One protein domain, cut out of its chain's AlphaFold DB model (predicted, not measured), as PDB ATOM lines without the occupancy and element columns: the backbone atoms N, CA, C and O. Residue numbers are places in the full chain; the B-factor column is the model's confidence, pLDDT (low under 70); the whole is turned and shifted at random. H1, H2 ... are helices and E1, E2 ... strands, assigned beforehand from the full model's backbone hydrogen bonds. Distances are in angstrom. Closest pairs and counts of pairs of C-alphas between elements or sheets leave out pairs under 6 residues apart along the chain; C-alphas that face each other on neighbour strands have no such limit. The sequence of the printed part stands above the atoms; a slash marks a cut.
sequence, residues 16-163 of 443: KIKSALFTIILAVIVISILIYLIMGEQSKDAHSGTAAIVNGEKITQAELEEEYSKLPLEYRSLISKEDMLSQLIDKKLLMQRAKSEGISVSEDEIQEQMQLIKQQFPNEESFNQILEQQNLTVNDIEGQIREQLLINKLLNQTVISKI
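This is residues 16 to 163 of the 443 residues of an uncharacterized protein of Candidatus Woesearchaeota archaeon (UniProt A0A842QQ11). A small strand hairpin, E1 and E2, packs together with H2 on the long helix H3, whose residues 91 to 98 cross H6, the helix through the middle of the domain. H1 and H4 pack on H6 at a slant, H5 lies near one end of each of these three, and residues 19 to 24 of H1 stick out. There are 148 residues printed, with six named helices and two antiparallel named strands in the order H1 E1 E2 H2 H3 H4 H5 H6: mostly helix. The whole is compact, radius of gyration of the C-alphas 16.3 A, spanning 46 by 39 by 29 A.

E1, residues 50 to 54, and E2, residues 57 to 60, form an antiparallel hairpin; N 51 and O 59, 2.7 A apart, are within hydrogen-bond range. The closest C-alphas of E1 and H3, residues 81 to 100, are Val 54 and Ile 89, 6.9 A. H3 touches H2, residues 61 to 69, closest C-alphas Leu 85 and Leu 64, 6.2 A. H3 touches the hub H6, residues 138 to 158, about perpendicular at 74 degrees, closest C-alphas Ala 98 and Leu 154, 5.6 A. H4, residues 107 to 119, touches H6 at a steep tilt of 66 degrees, opposite ways, closest C-alphas Ile 110 and Ile 145, 6.1 A. H1, residues 16 to 39, touches H4, closest C-alphas Val 30 and Ile 117, 5.6 A, and H6, Ile 29 and Gln 148, 7.1 A. H5, residues 124 to 133, is close to but not clearly touching H1, closest C-alphas Leu 37 and Ile 130, 7.0 A. In the six helices every O i to N i+4 pair is within hydrogen-bond range.

H1 is 34.0 A long from C-alpha 16 at (34.863, 114.730, 95.592), H3 28.4 A, and H6 30.1 A, ending at C-alpha 158 (38.324, 126.777, 112.371).

The farthest C-alphas, Lys 16 and Ser 48, are 48.9 A apart. The printed part has no cut; the link H2 to H3 is long. Residues 16 to 27, 39 to 48, 75 and 78 have pLDDT under 70.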
ATOM      1  N   LYS A  16      36.034 115.575  95.310       31.58
ATOM      2  CA  LYS A  16      34.863 114.730  95.592       31.58
ATOM      3  C   LYS A  16      34.436 114.815  97.060       31.58
ATOM      4  O   LYS A  16      33.251 114.985  97.321       31.58
ATOM      5  N   ILE A  17      35.388 114.794  97.992       37.22
ATOM      6  CA  ILE A  17      35.134 114.930  99.435       37.22
ATOM      7  C   ILE A  17      34.542 116.308  99.743       37.22
ATOM      8  O   ILE A  17      33.525 116.402 100.416       37.22
ATOM      9  N   LYS A  18      35.097 117.389  99.174       33.50
ATOM     10  CA  LYS A  18      34.520 118.735  99.335       33.50
ATOM     11  C   LYS A  18      33.095 118.841  98.786       33.50
ATOM     12  O   LYS A  18      32.271 119.495  99.415       33.50
ATOM     13  N   SER A  19      32.796 118.211  97.644       26.92
ATOM     14  CA  SER A  19      31.426 118.183  97.112       26.92
ATOM     15  C   SER A  19      30.484 117.318  97.949       26.92
ATOM     16  O   SER A  19      29.350 117.729  98.156       26.92
ATOM     17  N   ALA A  20      30.952 116.177  98.467       35.59
ATOM     18  CA  ALA A  20      30.167 115.277  99.309       35.59
ATOM     19  C   ALA A  20      29.850 115.909 100.676       35.59
ATOM     20  O   ALA A  20      28.700 115.915 101.108       35.59
ATOM     21  N   LEU A  21      30.842 116.539 101.310       39.25
ATOM     22  CA  LEU A  21      30.675 117.269 102.566       39.25
ATOM     23  C   LEU A  21      29.714 118.452 102.391       39.25
ATOM     24  O   LEU A  21      28.831 118.655 103.219       39.25
ATOM     25  N   PHE A  22      29.831 119.196 101.283       42.31
ATOM     26  CA  PHE A  22      28.883 120.260 100.954       42.31
ATOM     27  C   PHE A  22      27.458 119.712 100.825       42.31
ATOM     28  O   PHE A  22      26.559 120.280 101.431       42.31
ATOM     29  N   THR A  23      27.246 118.587 100.129       42.78
ATOM     30  CA  THR A  23      25.917 117.961 100.000       42.78
ATOM     31  C   THR A  23      25.367 117.380 101.305       42.78
ATOM     32  O   THR A  23      24.160 117.431 101.515       42.78
ATOM     33  N   ILE A  24      26.213 116.862 102.200       56.06
ATOM     34  CA  ILE A  24      25.783 116.358 103.514       56.06
ATOM     35  C   ILE A  24      25.375 117.525 104.411       56.06
ATOM     36  O   ILE A  24      24.288 117.508 104.976       56.06
ATOM     37  N   ILE A  25      26.196 118.577 104.478       57.66
ATOM     38  CA  ILE A  25      25.866 119.802 105.216       57.66
ATOM     39  C   ILE A  25      24.553 120.396 104.690       57.66
ATOM     40  O   ILE A  25      23.697 120.786 105.478       57.66
ATOM     41  N   LEU A  26      24.366 120.405 103.368       54.56
ATOM     42  CA  LEU A  26      23.127 120.817 102.707       54.56
ATOM     43  C   LEU A  26      21.922 119.995 103.184       54.56
ATOM     44  O   LEU A  26      20.902 120.557 103.573       54.56
ATOM     45  N   ALA A  27      22.046 118.665 103.179       62.75
ATOM     46  CA  ALA A  27      20.991 117.760 103.613       62.75
ATOM     47  C   ALA A  27      20.670 117.948 105.102       62.75
ATOM     48  O   ALA A  27      19.499 118.004 105.457       62.75
ATOM     49  N   VAL A  28      21.678 118.131 105.959       70.69
ATOM     50  CA  VAL A  28      21.499 118.391 107.396       70.69
ATOM     51  C   VAL A  28      20.792 119.725 107.636       70.69
ATOM     52  O   VAL A  28      19.880 119.779 108.455       70.69
ATOM     53  N   ILE A  29      21.141 120.788 106.899       76.12
ATOM     54  CA  ILE A  29      20.436 122.079 106.981       76.12
ATOM     55  C   ILE A  29      18.968 121.892 106.595       76.12
ATOM     56  O   ILE A  29      18.080 122.277 107.354       76.12
ATOM     57  N   VAL A  30      18.698 121.259 105.452       72.44
ATOM     58  CA  VAL A  30      17.327 121.014 104.993       72.44
ATOM     59  C   VAL A  30      16.553 120.171 106.009       72.44
ATOM     60  O   VAL A  30      15.453 120.555 106.386       72.44
ATOM     61  N   ILE A  31      17.132 119.076 106.510       76.19
ATOM     62  CA  ILE A  31      16.509 118.198 107.509       76.19
ATOM     63  C   ILE A  31      16.248 118.954 108.813       76.19
ATOM     64  O   ILE A  31      15.145 118.868 109.338       76.19
ATOM     65  N   SER A  32      17.208 119.739 109.310       74.38
ATOM     66  CA  SER A  32      17.042 120.538 110.532       74.38
ATOM     67  C   SER A  32      15.880 121.530 110.423       74.38
ATOM     68  O   SER A  32      15.094 121.663 111.357       74.38
ATOM     69  N   ILE A  33      15.704 122.154 109.253       79.50
ATOM     70  CA  ILE A  33      14.606 123.092 109.001       79.50
ATOM     71  C   ILE A  33      13.288 122.347 108.778       79.50
ATOM     72  O   ILE A  33      12.257 122.783 109.274       79.50
ATOM     73  N   LEU A  34      13.291 121.200 108.095       79.25
ATOM     74  CA  LEU A  34      12.100 120.354 107.980       79.25
ATOM     75  C   LEU A  34      11.630 119.859 109.353       79.25
ATOM     76  O   LEU A  34      10.436 119.912 109.628       79.25
ATOM     77  N   ILE A  35      12.551 119.447 110.229       73.88
ATOM     78  CA  ILE A  35      12.252 119.123 111.627       73.88
ATOM     79  C   ILE A  35      11.654 120.359 112.299       73.88
ATOM     80  O   ILE A  35      10.546 120.291 112.814       73.88
ATOM     81  N   TYR A  36      12.299 121.521 112.204       74.25
ATOM     82  CA  TYR A  36      11.759 122.755 112.777       74.25
ATOM     83  C   TYR A  36      10.321 123.067 112.312       74.25
ATOM     84  O   TYR A  36       9.469 123.415 113.127       74.25
ATOM     85  N   LEU A  37      10.022 122.871 111.025       71.88
ATOM     86  CA  LEU A  37       8.694 123.072 110.438       71.88
ATOM     87  C   LEU A  37       7.657 122.023 110.868       71.88
ATOM     88  O   LEU A  37       6.468 122.326 110.907       71.88
ATOM     89  N   ILE A  38       8.076 120.794 111.169       70.06
ATOM     90  CA  ILE A  38       7.187 119.733 111.672       70.06
ATOM     91  C   ILE A  38       6.874 119.950 113.159       70.06
ATOM     92  O   ILE A  38       5.796 119.583 113.625       70.06
ATOM     93  N   MET A  39       7.817 120.526 113.905       64.69
ATOM     94  CA  MET A  39       7.837 120.493 115.369       64.69
ATOM     95  C   MET A  39       7.512 121.829 116.055       64.69
ATOM     96  O   MET A  39       7.444 121.891 117.282       64.69
ATOM     97  N   GLY A  40       7.331 122.901 115.284       55.22
ATOM     98  CA  GLY A  40       7.222 124.280 115.763       55.22
ATOM     99  C   GLY A  40       5.855 124.701 116.311       55.22
ATOM    100  O   GLY A  40       5.284 125.675 115.829       55.22
ATOM    101  N   GLU A  41       5.329 124.061 117.357       45.78
ATOM    102  CA  GLU A  41       4.132 124.595 118.024       45.78
ATOM    103  C   GLU A  41       4.515 125.773 118.947       45.78
ATOM    104  O   GLU A  41       4.956 125.593 120.082       45.78
ATOM    105  N   GLN A  42       4.380 127.014 118.454       43.88
ATOM    106  CA  GLN A  42       4.646 128.215 119.254       43.88
ATOM    107  C   GLN A  42       3.624 128.381 120.388       43.88
ATOM    108  O   GLN A  42       2.459 128.712 120.152       43.88
ATOM    109  N   SER A  43       4.086 128.298 121.638       43.50
ATOM    110  CA  SER A  43       3.366 128.864 122.784       43.50
ATOM    111  C   SER A  43       3.864 130.288 123.058       43.50
ATOM    112  O   SER A  43       5.019 130.521 123.396       43.50
ATOM    113  N   LYS A  44       2.986 131.283 122.879       39.75
ATOM    114  CA  LYS A  44       3.270 132.703 123.158       39.75
ATOM    115  C   LYS A  44       3.077 133.048 124.636       39.75
ATOM    116  O   LYS A  44       2.414 134.036 124.950       39.75
ATOM    117  N   ASP A  45       3.663 132.268 125.537       40.16
ATOM    118  CA  ASP A  45       3.713 132.637 126.949       40.16
ATOM    119  C   ASP A  45       5.091 133.213 127.278       40.16
ATOM    120  O   ASP A  45       6.097 132.523 127.418       40.16
ATOM    121  N   ALA A  46       5.132 134.544 127.370       39.22
ATOM    122  CA  ALA A  46       6.317 135.310 127.719       39.22
ATOM    123  C   ALA A  46       6.680 135.097 129.198       39.22
ATOM    124  O   ALA A  46       6.378 135.922 130.067       39.22
ATOM    125  N   HIS A  47       7.360 133.996 129.505       45.00
ATOM    126  CA  HIS A  47       8.082 133.877 130.762       45.00
ATOM    127  C   HIS A  47       9.304 134.804 130.726       45.00
ATOM    128  O   HIS A  47      10.319 134.523 130.102       45.00
ATOM    129  N   SER A  48       9.191 135.943 131.419       55.31
ATOM    130  CA  SER A  48      10.211 137.008 131.503       55.31
ATOM    131  C   SER A  48      11.512 136.637 132.245       55.31
ATOM    132  O   SER A  48      12.317 137.515 132.555       55.31
ATOM    133  N   GLY A  49      11.716 135.353 132.552       71.25
ATOM    134  CA  GLY A  49      12.917 134.858 133.220       71.25
ATOM    135  C   GLY A  49      14.122 134.848 132.278       71.25
ATOM    136  O   GLY A  49      13.994 134.629 131.073       71.25
ATOM    137  N   THR A  50      15.308 135.086 132.827       83.31
ATOM    138  CA  THR A  50      16.570 134.832 132.114       83.31
ATOM    139  C   THR A  50      16.918 133.368 132.355       83.31
ATOM    140  O   THR A  50      16.786 132.938 133.478       83.31
ATOM    141  N   ALA A  51      17.298 132.586 131.351       84.38
ATOM    142  CA  ALA A  51      17.806 131.224 131.552       84.38
ATOM    143  C   ALA A  51      19.333 131.230 131.689       84.38
ATOM    144  O   ALA A  51      19.888 130.598 132.588       84.38
ATOM    145  N   ALA A  52      20.005 132.013 130.838       86.38
ATOM    146  CA  ALA A  52      21.435 132.270 130.933       86.38
ATOM    147  C   ALA A  52      21.826 133.653 130.383       86.38
ATOM    148  O   ALA A  52      21.065 134.306 129.672       86.38
ATOM    149  N   ILE A  53      23.035 134.103 130.704       82.88
ATOM    150  CA  ILE A  53      23.704 135.267 130.123       82.88
ATOM    151  C   ILE A  53      25.067 134.795 129.628       82.88
ATOM    152  O   ILE A  53      25.835 134.255 130.415       82.88
ATOM    153  N   VAL A  54      25.366 135.014 128.349       87.12
ATOM    154  CA  VAL A  54      26.606 134.605 127.678       87.12
ATOM    155  C   VAL A  54      27.268 135.845 127.084       87.12
ATOM    156  O   VAL A  54      26.749 136.448 126.141       87.12
ATOM    157  N   ASN A  55      28.392 136.271 127.661       80.94
ATOM    158  CA  ASN A  55      29.110 137.498 127.284       80.94
ATOM    159  C   ASN A  55      28.204 138.746 127.254       80.94
ATOM    160  O   ASN A  55      28.305 139.603 126.377       80.94
ATOM    161  N   GLY A  56      27.278 138.831 128.214       78.12
ATOM    162  CA  GLY A  56      26.312 139.926 128.334       78.12
ATOM    163  C   GLY A  56      25.052 139.786 127.470       78.12
ATOM    164  O   GLY A  56      24.114 140.561 127.654       78.12
ATOM    165  N   GLU A  57      24.978 138.797 126.575       85.25
ATOM    166  CA  GLU A  57      23.760 138.494 125.821       85.25
ATOM    167  C   GLU A  57      22.895 137.467 126.550       85.25
ATOM    168  O   GLU A  57      23.386 136.441 127.008       85.25
ATOM    169  N   LYS A  58      21.592 137.728 126.642       88.62
ATOM    170  CA  LYS A  58      20.660 136.856 127.359       88.62
ATOM    171  C   LYS A  58      20.186 135.698 126.481       88.62
ATOM    172  O   LYS A  58      19.989 135.879 125.282       88.62
ATOM    173  N   ILE A  59      19.970 134.564 127.131       87.81
ATOM    174  CA  ILE A  59      19.112 133.458 126.711       87.81
ATOM    175  C   ILE A  59      17.942 133.470 127.693       87.81
ATOM    176  O   ILE A  59      18.158 133.480 128.907       87.81
ATOM    177  N   THR A  60      16.709 133.554 127.210       88.25
ATOM    178  CA  THR A  60      15.506 133.672 128.048       88.25
ATOM    179  C   THR A  60      14.916 132.305 128.391       88.25
ATOM    180  O   THR A  60      15.134 131.323 127.688       88.25
ATOM    181  N   GLN A  61      14.133 132.235 129.472       84.31
ATOM    182  CA  GLN A  61      13.381 131.022 129.818       84.31
ATOM    183  C   GLN A  61      12.353 130.665 128.736       84.31
ATOM    184  O   GLN A  61      12.118 129.491 128.484       84.31
ATOM    185  N   ALA A  62      11.772 131.671 128.072       83.19
ATOM    186  CA  ALA A  62      10.859 131.452 126.956       83.19
ATOM    187  C   ALA A  62      11.562 130.792 125.759       83.19
ATOM    188  O   ALA A  62      11.038 129.824 125.228       83.19
ATOM    189  N   GLU A  63      12.762 131.253 125.386       84.94
ATOM    190  CA  GLU A  63      13.566 130.624 124.323       84.94
ATOM    191  C   GLU A  63      13.926 129.173 124.674       84.94
ATOM    192  O   GLU A  63      13.799 128.288 123.834       84.94
ATOM    193  N   LEU A  64      14.328 128.915 125.924       86.25
ATOM    194  CA  LEU A  64      14.628 127.561 126.388       86.25
ATOM    195  C   LEU A  64      13.401 126.644 126.311       86.25
ATOM    196  O   LEU A  64      13.501 125.528 125.805       86.25
ATOM    197  N   GLU A  65      12.254 127.102 126.813       85.56
ATOM    198  CA  GLU A  65      11.020 126.317 126.775       85.56
ATOM    199  C   GLU A  65      10.560 126.082 125.337       85.56
ATOM    200  O   GLU A  65      10.155 124.972 125.000       85.56
ATOM    201  N   GLU A  66      10.662 127.101 124.481       83.12
ATOM    202  CA  GLU A  66      10.308 127.004 123.071       83.12
ATOM    203  C   GLU A  66      11.161 125.937 122.376       83.12
ATOM    204  O   GLU A  66      10.613 125.032 121.752       83.12
ATOM    205  N   GLU A  67      12.486 125.979 122.527       84.44
ATOM    206  CA  GLU A  67      13.394 125.000 121.918       84.44
ATOM    207  C   GLU A  67      13.216 123.593 122.500       84.44
ATOM    208  O   GLU A  67      13.162 122.613 121.759       84.44
ATOM    209  N   TYR A  68      12.997 123.471 123.810       82.25
ATOM    210  CA  TYR A  68      12.686 122.183 124.432       82.25
ATOM    211  C   TYR A  68      11.351 121.600 123.941       82.25
ATOM    212  O   TYR A  68      11.218 120.392 123.729       82.25
ATOM    213  N   SER A  69      10.344 122.453 123.741       81.00
ATOM    214  CA  SER A  69       9.022 122.037 123.270       81.00
ATOM    215  C   SER A  69       9.040 121.545 121.818       81.00
ATOM    216  O   SER A  69       8.211 120.715 121.447       81.00
ATOM    217  N   LYS A  70      10.037 121.951 121.026       78.50
ATOM    218  CA  LYS A  70      10.251 121.439 119.668       78.50
ATOM    219  C   LYS A  70      10.827 120.027 119.640       78.50
ATOM    220  O   LYS A  70      10.901 119.454 118.566       78.50
ATOM    221  N   LEU A  71      11.236 119.427 120.760       72.75
ATOM    222  CA  LEU A  71      11.674 118.027 120.759       72.75
ATOM    223  C   LEU A  71      10.468 117.075 120.694       72.75
ATOM    224  O   LEU A  71       9.489 117.296 121.426       72.75
ATOM    225  N   PRO A  72      10.523 115.982 119.896       73.31
ATOM    226  CA  PRO A  72       9.462 114.982 119.909       73.31
ATOM    227  C   PRO A  72       9.325 114.376 121.305       73.31
ATOM    228  O   PRO A  72      10.309 114.248 122.036       73.31
ATOM    229  N   LEU A  73       8.099 114.010 121.693       74.69
ATOM    230  CA  LEU A  73       7.796 113.555 123.058       74.69
ATOM    231  C   LEU A  73       8.681 112.386 123.513       74.69
ATOM    232  O   LEU A  73       9.021 112.312 124.690       74.69
ATOM    233  N   GLU A  74       9.086 111.516 122.588       75.00
ATOM    234  CA  GLU A  74      10.025 110.419 122.843       75.00
ATOM    235  C   GLU A  74      11.425 110.914 123.265       75.00
ATOM    236  O   GLU A  74      11.992 110.389 124.224       75.00
ATOM    237  N   TYR A  75      11.934 112.000 122.670       69.31
ATOM    238  CA  TYR A  75      13.249 112.574 122.994       69.31
ATOM    239  C   TYR A  75      13.238 113.481 124.226       69.31
ATOM    240  O   TYR A  75      14.275 113.648 124.864       69.31
ATOM    241  N   ARG A  76      12.080 114.025 124.628       71.88
ATOM    242  CA  ARG A  76      11.963 114.839 125.859       71.88
ATOM    243  C   ARG A  76      12.266 114.059 127.143       71.88
ATOM    244  O   ARG A  76      12.364 114.670 128.202       71.88
ATOM    245  N   SER A  77      12.353 112.731 127.064       72.00
ATOM    246  CA  SER A  77      12.799 111.868 128.165       72.00
ATOM    247  C   SER A  77      14.317 111.648 128.197       72.00
ATOM    248  O   SER A  77      14.842 111.242 129.229       72.00
ATOM    249  N   LEU A  78      15.008 111.931 127.087       69.12
ATOM    250  CA  LEU A  78      16.440 111.685 126.889       69.12
ATOM    251  C   LEU A  78      17.289 112.945 127.072       69.12
ATOM    252  O   LEU A  78      18.456 112.851 127.428       69.12
ATOM    253  N   ILE A  79      16.709 114.116 126.812       72.81
ATOM    254  CA  ILE A  79      17.390 115.408 126.887       72.81
ATOM    255  C   ILE A  79      16.738 116.203 128.009       72.81
ATOM    256  O   ILE A  79      15.527 116.419 127.975       72.81
ATOM    257  N   SER A  80      17.516 116.636 129.002       80.25
ATOM    258  CA  SER A  80      17.005 117.504 130.066       80.25
ATOM    259  C   SER A  80      16.883 118.959 129.597       80.25
ATOM    260  O   SER A  80      17.484 119.374 128.601       80.25
ATOM    261  N   LYS A  81      16.113 119.783 130.321       79.38
ATOM    262  CA  LYS A  81      16.072 121.231 130.048       79.38
ATOM    263  C   LYS A  81      17.440 121.873 130.280       79.38
ATOM    264  O   LYS A  81      17.791 122.825 129.590       79.38
ATOM    265  N   GLU A  82      18.228 121.342 131.209       79.06
ATOM    266  CA  GLU A  82      19.607 121.757 131.431       79.06
ATOM    267  C   GLU A  82      20.509 121.456 130.227       79.06
ATOM    268  O   GLU A  82      21.314 122.310 129.854       79.06
ATOM    269  N   ASP A  83      20.356 120.291 129.591       79.00
ATOM    270  CA  ASP A  83      21.118 119.935 128.386       79.00
ATOM    271  C   ASP A  83      20.736 120.830 127.209       79.00
ATOM    272  O   ASP A  83      21.610 121.345 126.511       79.00
ATOM    273  N   MET A  84      19.438 121.102 127.035       84.44
ATOM    274  CA  MET A  84      18.966 122.057 126.031       84.44
ATOM    275  C   MET A  84      19.546 123.457 126.278       84.44
ATOM    276  O   MET A  84      20.066 124.084 125.360       84.44
ATOM    277  N   LEU A  85      19.546 123.939 127.526       85.38
ATOM    278  CA  LEU A  85      20.171 125.221 127.863       85.38
ATOM    279  C   LEU A  85      21.670 125.222 127.533       85.38
ATOM    280  O   LEU A  85      22.182 126.212 127.012       85.38
ATOM    281  N   SER A  86      22.363 124.115 127.796       84.75
ATOM    282  CA  SER A  86      23.777 123.942 127.454       84.75
ATOM    283  C   SER A  86      24.026 124.054 125.944       84.75
ATOM    284  O   SER A  86      24.946 124.757 125.523       84.75
ATOM    285  N   GLN A  87      23.161 123.447 125.122       86.38
ATOM    286  CA  GLN A  87      23.213 123.557 123.661       86.38
ATOM    287  C   GLN A  87      22.931 124.985 123.177       86.38
ATOM    288  O   GLN A  87      23.601 125.480 122.269       86.38
ATOM    289  N   LEU A  88      21.981 125.690 123.802       89.25
ATOM    290  CA  LEU A  88      21.703 127.093 123.478       89.25
ATOM    291  C   LEU A  88      22.884 128.005 123.818       89.25
ATOM    292  O   LEU A  88      23.181 128.927 123.056       89.25
ATOM    293  N   ILE A  89      23.585 127.736 124.922       89.44
ATOM    294  CA  ILE A  89      24.827 128.432 125.276       89.44
ATOM    295  C   ILE A  89      25.895 128.183 124.205       89.44
ATOM    296  O   ILE A  89      26.479 129.145 123.712       89.44
ATOM    297  N   ASP A  90      26.105 126.937 123.778       91.75
ATOM    298  CA  ASP A  90      27.086 126.604 122.733       91.75
ATOM    299  C   ASP A  90      26.774 127.269 121.402       91.75
ATOM    300  O   ASP A  90      27.642 127.904 120.795       91.75
ATOM    301  N   LYS A  91      25.510 127.208 120.977       93.50
ATOM    302  CA  LYS A  91      25.028 127.919 119.793       93.50
ATOM    303  C   LYS A  91      25.342 129.412 119.903       93.50
ATOM    304  O   LYS A  91      25.887 130.000 118.966       93.50
ATOM    305  N   LYS A  92      25.052 130.027 121.055       92.56
ATOM    306  CA  LYS A  92      25.314 131.450 121.310       92.56
ATOM    307  C   LYS A  92      26.805 131.784 121.209       92.56
ATOM    308  O   LYS A  92      27.158 132.774 120.567       92.56
ATOM    309  N   LEU A  93      27.670 130.954 121.788       92.38
ATOM    310  CA  LEU A  93      29.125 131.114 121.739       92.38
ATOM    311  C   LEU A  93      29.662 131.013 120.310       92.38
ATOM    312  O   LEU A  93      30.423 131.880 119.876       92.38
ATOM    313  N   LEU A  94      29.222 130.008 119.551       96.00
ATOM    314  CA  LEU A  94      29.597 129.844 118.147       96.00
ATOM    315  C   LEU A  94      29.155 131.047 117.308       96.00
ATOM    316  O   LEU A  94      29.938 131.573 116.519       96.00
ATOM    317  N   MET A  95      27.934 131.548 117.510       93.56
ATOM    318  CA  MET A  95      27.440 132.736 116.806       93.56
ATOM    319  C   MET A  95      28.240 133.999 117.152       93.56
ATOM    320  O   MET A  95      28.606 134.767 116.257       93.56
ATOM    321  N   GLN A  96      28.545 134.215 118.434       91.44
ATOM    322  CA  GLN A  96      29.388 135.330 118.876       91.44
ATOM    323  C   GLN A  96      30.783 135.239 118.265       91.44
ATOM    324  O   GLN A  96      31.310 136.242 117.774       91.44
ATOM    325  N   ARG A  97      31.353 134.033 118.225       95.56
ATOM    326  CA  ARG A  97      32.671 133.813 117.648       95.56
ATOM    327  C   ARG A  97      32.683 134.047 116.141       95.56
ATOM    328  O   ARG A  97      33.524 134.814 115.674       95.56
ATOM    329  N   ALA A  98      31.706 133.513 115.408       94.38
ATOM    330  CA  ALA A  98      31.533 133.759 113.976       94.38
ATOM    331  C   ALA A  98      31.471 135.265 113.672       94.38
ATOM    332  O   ALA A  98      32.177 135.758 112.791       94.38
ATOM    333  N   LYS A  99      30.697 136.020 114.461       91.06
ATOM    334  CA  LYS A  99      30.605 137.480 114.346       91.06
ATOM    335  C   LYS A  99      31.935 138.176 114.648       91.06
ATOM    336  O   LYS A  99      32.308 139.096 113.923       91.06
ATOM    337  N   SER A 100      32.644 137.759 115.698       92.94
ATOM    338  CA  SER A 100      33.931 138.351 116.091       92.94
ATOM    339  C   SER A 100      35.034 138.133 115.049       92.94
ATOM    340  O   SER A 100      35.864 139.016 114.842       92.94
ATOM    341  N   GLU A 101      34.996 137.003 114.338       94.06
ATOM    342  CA  GLU A 101      35.934 136.662 113.263       94.06
ATOM    343  C   GLU A 101      35.499 137.210 111.892       94.06
ATOM    344  O   GLU A 101      36.168 136.986 110.884       94.06
ATOM    345  N   GLY A 102      34.391 137.959 111.837       91.62
ATOM    346  CA  GLY A 102      33.892 138.568 110.605       91.62
ATOM    347  C   GLY A 102      33.329 137.564 109.596       91.62
ATOM    348  O   GLY A 102      33.247 137.882 108.407       91.62
ATOM    349  N   ILE A 103      32.931 136.370 110.046       93.94
ATOM    350  CA  ILE A 103      32.237 135.389 109.210       93.94
ATOM    351  C   ILE A 103      30.880 135.972 108.815       93.94
ATOM    352  O   ILE A 103      30.112 136.443 109.655       93.94
ATOM    353  N   SER A 104      30.586 135.946 107.520       90.50
ATOM    354  CA  SER A 104      29.336 136.455 106.964       90.50
ATOM    355  C   SER A 104      28.709 135.454 105.998       90.50
ATOM    356  O   SER A 104      29.373 134.571 105.445       90.50
ATOM    357  N   VAL A 105      27.400 135.586 105.823       93.19
ATOM    358  CA  VAL A 105      26.584 134.798 104.896       93.19
ATOM    359  C   VAL A 105      25.905 135.786 103.958       93.19
ATOM    360  O   VAL A 105      25.350 136.785 104.424       93.19
ATOM    361  N   SER A 106      26.012 135.555 102.652       93.69
ATOM    362  CA  SER A 106      25.365 136.393 101.645       93.69
ATOM    363  C   SER A 106      23.890 136.027 101.493       93.69
ATOM    364  O   SER A 106      23.468 134.918 101.816       93.69
ATOM    365  N   GLU A 107      23.097 136.952 100.955       92.62
ATOM    366  CA  GLU A 107      21.697 136.662 100.629       92.62
ATOM    367  C   GLU A 107      21.572 135.566  99.564       92.62
ATOM    368  O   GLU A 107      20.682 134.731  99.660       92.62
ATOM    369  N   ASP A 108      22.500 135.491  98.606       95.44
ATOM    370  CA  ASP A 108      22.497 134.433  97.588       95.44
ATOM    371  C   ASP A 108      22.638 133.037  98.219       95.44
ATOM    372  O   ASP A 108      21.920 132.117  97.834       95.44
ATOM    373  N   GLU A 109      23.504 132.884  99.231       92.94
ATOM    374  CA  GLU A 109      23.666 131.617  99.960       92.94
ATOM    375  C   GLU A 109      22.384 131.229 100.710       92.94
ATOM    376  O   GLU A 109      22.014 130.056 100.752       92.94
ATOM    377  N   ILE A 110      21.676 132.212 101.275       92.19
ATOM    378  CA  ILE A 110      20.405 131.984 101.970       92.19
ATOM    379  C   ILE A 110      19.325 131.553 100.981       92.19
ATOM    380  O   ILE A 110      18.604 130.587 101.236       92.19
ATOM    381  N   GLN A 111      19.228 132.233  99.837       93.94
ATOM    382  CA  GLN A 111      18.238 131.911  98.813       93.94
ATOM    383  C   GLN A 111      18.500 130.546  98.165       93.94
ATOM    384  O   GLN A 111      17.546 129.836  97.850       93.94
ATOM    385  N   GLU A 112      19.762 130.134  98.017       94.44
ATOM    386  CA  GLU A 112      20.112 128.788  97.554       94.44
ATOM    387  C   GLU A 112      19.598 127.711  98.524       94.44
ATOM    388  O   GLU A 112      18.914 126.779  98.098       94.44
ATOM    389  N   GLN A 113      19.818 127.876  99.837       90.00
ATOM    390  CA  GLN A 113      19.261 126.956 100.840       90.00
ATOM    391  C   GLN A 113      17.728 126.983 100.860       90.00
ATOM    392  O   GLN A 113      17.088 125.933 100.891       90.00
ATOM    393  N   MET A 114      17.121 128.171 100.776       91.81
ATOM    394  CA  MET A 114      15.666 128.336 100.723       91.81
ATOM    395  C   MET A 114      15.051 127.584  99.536       91.81
ATOM    396  O   MET A 114      14.019 126.930  99.681       91.81
ATOM    397  N   GLN A 115      15.680 127.633  98.359       93.31
ATOM    398  CA  GLN A 115      15.205 126.899  97.185       93.31
ATOM    399  C   GLN A 115      15.233 125.387  97.402       93.31
ATOM    400  O   GLN A 115      14.285 124.702  97.023       93.31
ATOM    401  N   LEU A 116      16.284 124.869  98.032       91.12
ATOM    402  CA  LEU A 116      16.420 123.441  98.314       91.12
ATOM    403  C   LEU A 116      15.385 122.956  99.328       91.12
ATOM    404  O   LEU A 116      14.815 121.884  99.147       91.12
ATOM    405  N   ILE A 117      15.086 123.772 100.341       88.81
ATOM    406  CA  ILE A 117      14.003 123.506 101.293       88.81
ATOM    407  C   ILE A 117      12.663 123.487 100.555       88.81
ATOM    408  O   ILE A 117      11.916 122.521 100.678       88.81
ATOM    409  N   LYS A 118      12.377 124.496  99.721       91.06
ATOM    410  CA  LYS A 118      11.135 124.566  98.929       91.06
ATOM    411  C   LYS A 118      10.956 123.373  97.984       91.06
ATOM    412  O   LYS A 118       9.824 122.953  97.771       91.06
ATOM    413  N   GLN A 119      12.040 122.804  97.451       92.62
ATOM    414  CA  GLN A 119      11.998 121.609  96.592       92.62
ATOM    415  C   GLN A 119      11.551 120.335  97.325       92.62
ATOM    416  O   GLN A 119      11.126 119.388  96.666       92.62
ATOM    417  N   GLN A 120      11.609 120.305  98.659       88.19
ATOM    418  CA  GLN A 120      11.084 119.189  99.455       88.19
ATOM    419  C   GLN A 120       9.555 119.217  99.565       88.19
ATOM    420  O   GLN A 120       8.940 118.232  99.970       88.19
ATOM    421  N   PHE A 121       8.925 120.335  99.193       89.56
ATOM    422  CA  PHE A 121       7.477 120.486  99.203       89.56
ATOM    423  C   PHE A 121       6.906 120.265  97.799       89.56
ATOM    424  O   PHE A 121       7.548 120.616  96.807       89.56
ATOM    425  N   PRO A 122       5.665 119.752  97.681       93.19
ATOM    426  CA  PRO A 122       5.020 119.570  96.381       93.19
ATOM    427  C   PRO A 122       4.948 120.852  95.540       93.19
ATOM    428  O   PRO A 122       4.926 120.790  94.312       93.19
ATOM    429  N   ASN A 123       4.852 122.011  96.198       92.81
ATOM    430  CA  ASN A 123       4.852 123.341  95.599       92.81
ATOM    431  C   ASN A 123       5.037 124.421  96.686       92.81
ATOM    432  O   ASN A 123       4.988 124.145  97.885       92.81
ATOM    433  N   GLU A 124       5.213 125.672  96.254       91.44
ATOM    434  CA  GLU A 124       5.402 126.825  97.144       91.44
ATOM    435  C   GLU A 124       4.167 127.150  98.004       91.44
ATOM    436  O   GLU A 124       4.309 127.640  99.120       91.44
ATOM    437  N   GLU A 125       2.956 126.838  97.534       92.94
ATOM    438  CA  GLU A 125       1.735 127.030  98.326       92.94
ATOM    439  C   GLU A 125       1.716 126.093  99.542       92.94
ATOM    440  O   GLU A 125       1.436 126.542 100.649       92.94
ATOM    441  N   SER A 126       2.096 124.821  99.370       91.69
ATOM    442  CA  SER A 126       2.230 123.861 100.474       91.69
ATOM    443  C   SER A 126       3.280 124.298 101.499       91.69
ATOM    444  O   SER A 126       3.054 124.156 102.698       91.69
ATOM    445  N   PHE A 127       4.398 124.871 101.044       92.25
ATOM    446  CA  PHE A 127       5.409 125.449 101.932       92.25
ATOM    447  C   PHE A 127       4.835 126.614 102.754       92.25
ATOM    448  O   PHE A 127       4.924 126.606 103.980       92.25
ATOM    449  N   ASN A 128       4.174 127.575 102.100       91.44
ATOM    450  CA  ASN A 128       3.582 128.730 102.780       91.44
ATOM    451  C   ASN A 128       2.472 128.326 103.765       91.44
ATOM    452  O   ASN A 128       2.398 128.885 104.854       91.44
ATOM    453  N   GLN A 129       1.649 127.330 103.425       90.56
ATOM    454  CA  GLN A 129       0.620 126.800 104.327       90.56
ATOM    455  C   GLN A 129       1.220 126.200 105.603       90.56
ATOM    456  O   GLN A 129       0.656 126.375 106.679       90.56
ATOM    457  N   ILE A 130       2.358 125.508 105.499       88.50
ATOM    458  CA  ILE A 130       3.056 124.965 106.672       88.50
ATOM    459  C   ILE A 130       3.625 126.098 107.523       88.50
ATOM    460  O   ILE A 130       3.441 126.077 108.736       88.50
ATOM    461  N   LEU A 131       4.227 127.125 106.911       87.50
ATOM    462  CA  LEU A 131       4.669 128.308 107.656       87.50
ATOM    463  C   LEU A 131       3.508 128.963 108.415       87.50
ATOM    464  O   LEU A 131       3.631 129.220 109.610       87.50
ATOM    465  N   GLU A 132       2.360 129.162 107.765       88.88
ATOM    466  CA  GLU A 132       1.168 129.728 108.405       88.88
ATOM    467  C   GLU A 132       0.652 128.858 109.562       88.88
ATOM    468  O   GLU A 132       0.326 129.391 110.623       88.88
ATOM    469  N   GLN A 133       0.610 127.531 109.389       84.00
ATOM    470  CA  GLN A 133       0.188 126.591 110.437       84.00
ATOM    471  C   GLN A 133       1.090 126.650 111.672       84.00
ATOM    472  O   GLN A 133       0.593 126.566 112.792       84.00
ATOM    473  N   GLN A 134       2.394 126.836 111.467       78.31
ATOM    474  CA  GLN A 134       3.389 126.947 112.535       78.31
ATOM    475  C   GLN A 134       3.552 128.394 113.047       78.31
ATOM    476  O   GLN A 134       4.385 128.665 113.908       78.31
ATOM    477  N   ASN A 135       2.761 129.349 112.531       81.88
ATOM    478  CA  ASN A 135       2.871 130.783 112.827       81.88
ATOM    479  C   ASN A 135       4.282 131.361 112.543       81.88
ATOM    480  O   ASN A 135       4.761 132.253 113.248       81.88
ATOM    481  N   LEU A 136       4.930 130.857 111.492       84.38
ATOM    482  CA  LEU A 136       6.248 131.260 111.010       84.38
ATOM    483  C   LEU A 136       6.142 132.149 109.770       84.38
ATOM    484  O   LEU A 136       5.183 132.102 109.000       84.38
ATOM    485  N   THR A 137       7.180 132.943 109.545       88.38
ATOM    486  CA  THR A 137       7.364 133.753 108.344       88.38
ATOM    487  C   THR A 137       8.567 133.269 107.540       88.38
ATOM    488  O   THR A 137       9.460 132.597 108.054       88.38
ATOM    489  N   VAL A 138       8.638 133.660 106.265       88.62
ATOM    490  CA  VAL A 138       9.824 133.400 105.427       88.62
ATOM    491  C   VAL A 138      11.091 133.979 106.067       88.62
ATOM    492  O   VAL A 138      12.131 133.329 106.046       88.62
ATOM    493  N   ASN A 139      10.989 135.151 106.702       87.56
ATOM    494  CA  ASN A 139      12.113 135.793 107.386       87.56
ATOM    495  C   ASN A 139      12.621 134.975 108.580       87.56
ATOM    496  O   ASN A 139      13.820 135.003 108.854       87.56
ATOM    497  N   ASP A 140      11.742 134.248 109.277       83.00
ATOM    498  CA  ASP A 140      12.149 133.373 110.383       83.00
ATOM    499  C   ASP A 140      13.013 132.222 109.848       83.00
ATOM    500  O   ASP A 140      14.096 131.960 110.371       83.00
ATOM    501  N   ILE A 141      12.603 131.617 108.728       86.31
ATOM    502  CA  ILE A 141      13.374 130.563 108.052       86.31
ATOM    503  C   ILE A 141      14.699 131.102 107.502       86.31
ATOM    504  O   ILE A 141      15.741 130.477 107.680       86.31
ATOM    505  N   GLU A 142      14.705 132.283 106.879       88.50
ATOM    506  CA  GLU A 142      15.947 132.933 106.440       88.50
ATOM    507  C   GLU A 142      16.887 133.241 107.616       88.50
ATOM    508  O   GLU A 142      18.109 133.136 107.485       88.50
ATOM    509  N   GLY A 143      16.331 133.601 108.777       88.06
ATOM    510  CA  GLY A 143      17.061 133.748 110.032       88.06
ATOM    511  C   GLY A 143      17.775 132.456 110.425       88.06
ATOM    512  O   GLY A 143      18.989 132.467 110.622       88.06
ATOM    513  N   GLN A 144      17.053 131.338 110.439       84.25
ATOM    514  CA  GLN A 144      17.611 130.026 110.777       84.25
ATOM    515  C   GLN A 144      18.675 129.549 109.797       84.25
ATOM    516  O   GLN A 144      19.744 129.100 110.214       84.25
ATOM    517  N   ILE A 145      18.418 129.695 108.495       88.19
ATOM    518  CA  ILE A 145      19.398 129.386 107.451       88.19
ATOM    519  C   ILE A 145      20.679 130.182 107.704       88.19
ATOM    520  O   ILE A 145      21.777 129.624 107.680       88.19
ATOM    521  N   ARG A 146      20.554 131.485 107.982       92.88
ATOM    522  CA  ARG A 146      21.700 132.357 108.250       92.88
ATOM    523  C   ARG A 146      22.479 131.905 109.484       92.88
ATOM    524  O   ARG A 146      23.705 131.842 109.416       92.88
ATOM    525  N   GLU A 147      21.801 131.583 110.583       88.56
ATOM    526  CA  GLU A 147      22.443 131.078 111.804       88.56
ATOM    527  C   GLU A 147      23.217 129.782 111.545       88.56
ATOM    528  O   GLU A 147      24.402 129.693 111.877       88.56
ATOM    529  N   GLN A 148      22.587 128.813 110.881       89.00
ATOM    530  CA  GLN A 148      23.208 127.526 110.585       89.00
ATOM    531  C   GLN A 148      24.402 127.675 109.634       89.00
ATOM    532  O   GLN A 148      25.458 127.084 109.861       89.00
ATOM    533  N   LEU A 149      24.283 128.508 108.594       92.44
ATOM    534  CA  LEU A 149      25.380 128.778 107.665       92.44
ATOM    535  C   LEU A 149      26.554 129.493 108.345       92.44
ATOM    536  O   LEU A 149      27.704 129.175 108.045       92.44
ATOM    537  N   LEU A 150      26.300 130.422 109.275       93.81
ATOM    538  CA  LEU A 150      27.358 131.084 110.047       93.81
ATOM    539  C   LEU A 150      28.146 130.080 110.893       93.81
ATOM    540  O   LEU A 150      29.377 130.069 110.833       93.81
ATOM    541  N   ILE A 151      27.444 129.225 111.641       93.38
ATOM    542  CA  ILE A 151      28.062 128.189 112.477       93.38
ATOM    543  C   ILE A 151      28.846 127.208 111.604       93.38
ATOM    544  O   ILE A 151      30.023 126.959 111.861       93.38
ATOM    545  N   ASN A 152      28.244 126.724 110.516       92.88
ATOM    546  CA  ASN A 152      28.898 125.801 109.593       92.88
ATOM    547  C   ASN A 152      30.159 126.413 108.975       92.88
ATOM    548  O   ASN A 152      31.180 125.737 108.873       92.88
ATOM    549  N   LYS A 153      30.129 127.687 108.565       95.06
ATOM    550  CA  LYS A 153      31.316 128.377 108.038       95.06
ATOM    551  C   LYS A 153      32.405 128.523 109.095       95.06
ATOM    552  O   LYS A 153      33.566 128.254 108.787       95.06
ATOM    553  N   LEU A 154      32.041 128.902 110.322       95.88
ATOM    554  CA  LEU A 154      32.985 129.014 111.432       95.88
ATOM    555  C   LEU A 154      33.664 127.672 111.717       95.88
ATOM    556  O   LEU A 154      34.893 127.609 111.740       95.88
ATOM    557  N   LEU A 155      32.880 126.609 111.911       94.94
ATOM    558  CA  LEU A 155      33.403 125.277 112.210       94.94
ATOM    559  C   LEU A 155      34.228 124.738 111.042       94.94
ATOM    560  O   LEU A 155      35.310 124.200 111.263       94.94
ATOM    561  N   ASN A 156      33.803 124.972 109.797       93.69
ATOM    562  CA  ASN A 156      34.593 124.603 108.626       93.69
ATOM    563  C   ASN A 156      35.950 125.307 108.587       93.69
ATOM    564  O   ASN A 156      36.980 124.661 108.399       93.69
ATOM    565  N   GLN A 157      35.971 126.623 108.784       92.81
ATOM    566  CA  GLN A 157      37.200 127.412 108.765       92.81
ATOM    567  C   GLN A 157      38.127 127.080 109.944       92.81
ATOM    568  O   GLN A 157      39.350 127.063 109.791       92.81
ATOM    569  N   THR A 158      37.558 126.825 111.119       92.00
ATOM    570  CA  THR A 158      38.324 126.777 112.371       92.00
ATOM    571  C   THR A 158      38.726 125.369 112.767       92.00
ATOM    572  O   THR A 158      39.836 125.190 113.270       92.00
ATOM    573  N   VAL A 159      37.849 124.400 112.512       91.69
ATOM    574  CA  VAL A 159      37.965 123.017 112.976       91.69
ATOM    575  C   VAL A 159      38.110 122.082 111.777       91.69
ATOM    576  O   VAL A 159      39.196 121.565 111.527       91.69
ATOM    577  N   ILE A 160      37.056 121.938 110.971       90.56
ATOM    578  CA  ILE A 160      36.920 120.836 110.007       90.56
ATOM    579  C   ILE A 160      37.994 120.892 108.914       90.56
ATOM    580  O   ILE A 160      38.595 119.875 108.585       90.56
ATOM    581  N   SER A 161      38.308 122.073 108.369       90.75
ATOM    582  CA  SER A 161      39.317 122.201 107.301       90.75
ATOM    583  C   SER A 161      40.756 121.908 107.737       90.75
ATOM    584  O   SER A 161      41.630 121.795 106.875       90.75
ATOM    585  N   LYS A 162      41.005 121.800 109.048       90.50
ATOM    586  CA  LYS A 162      42.313 121.476 109.630       90.50
ATOM    587  C   LYS A 162      42.450 119.997 109.990       90.50
ATOM    588  O   LYS A 162      43.539 119.587 110.377       90.50
ATOM    589  N   ILE A 163      41.372 119.221 109.883       90.06
ATOM    590  CA  ILE A 163      41.393 117.788 110.160       90.06
ATOM    591  C   ILE A 163      42.086 117.075 108.997       90.06
ATOM    592  O   ILE A 163      41.741 117.267 107.829       90.06
TER     593      ILE A 163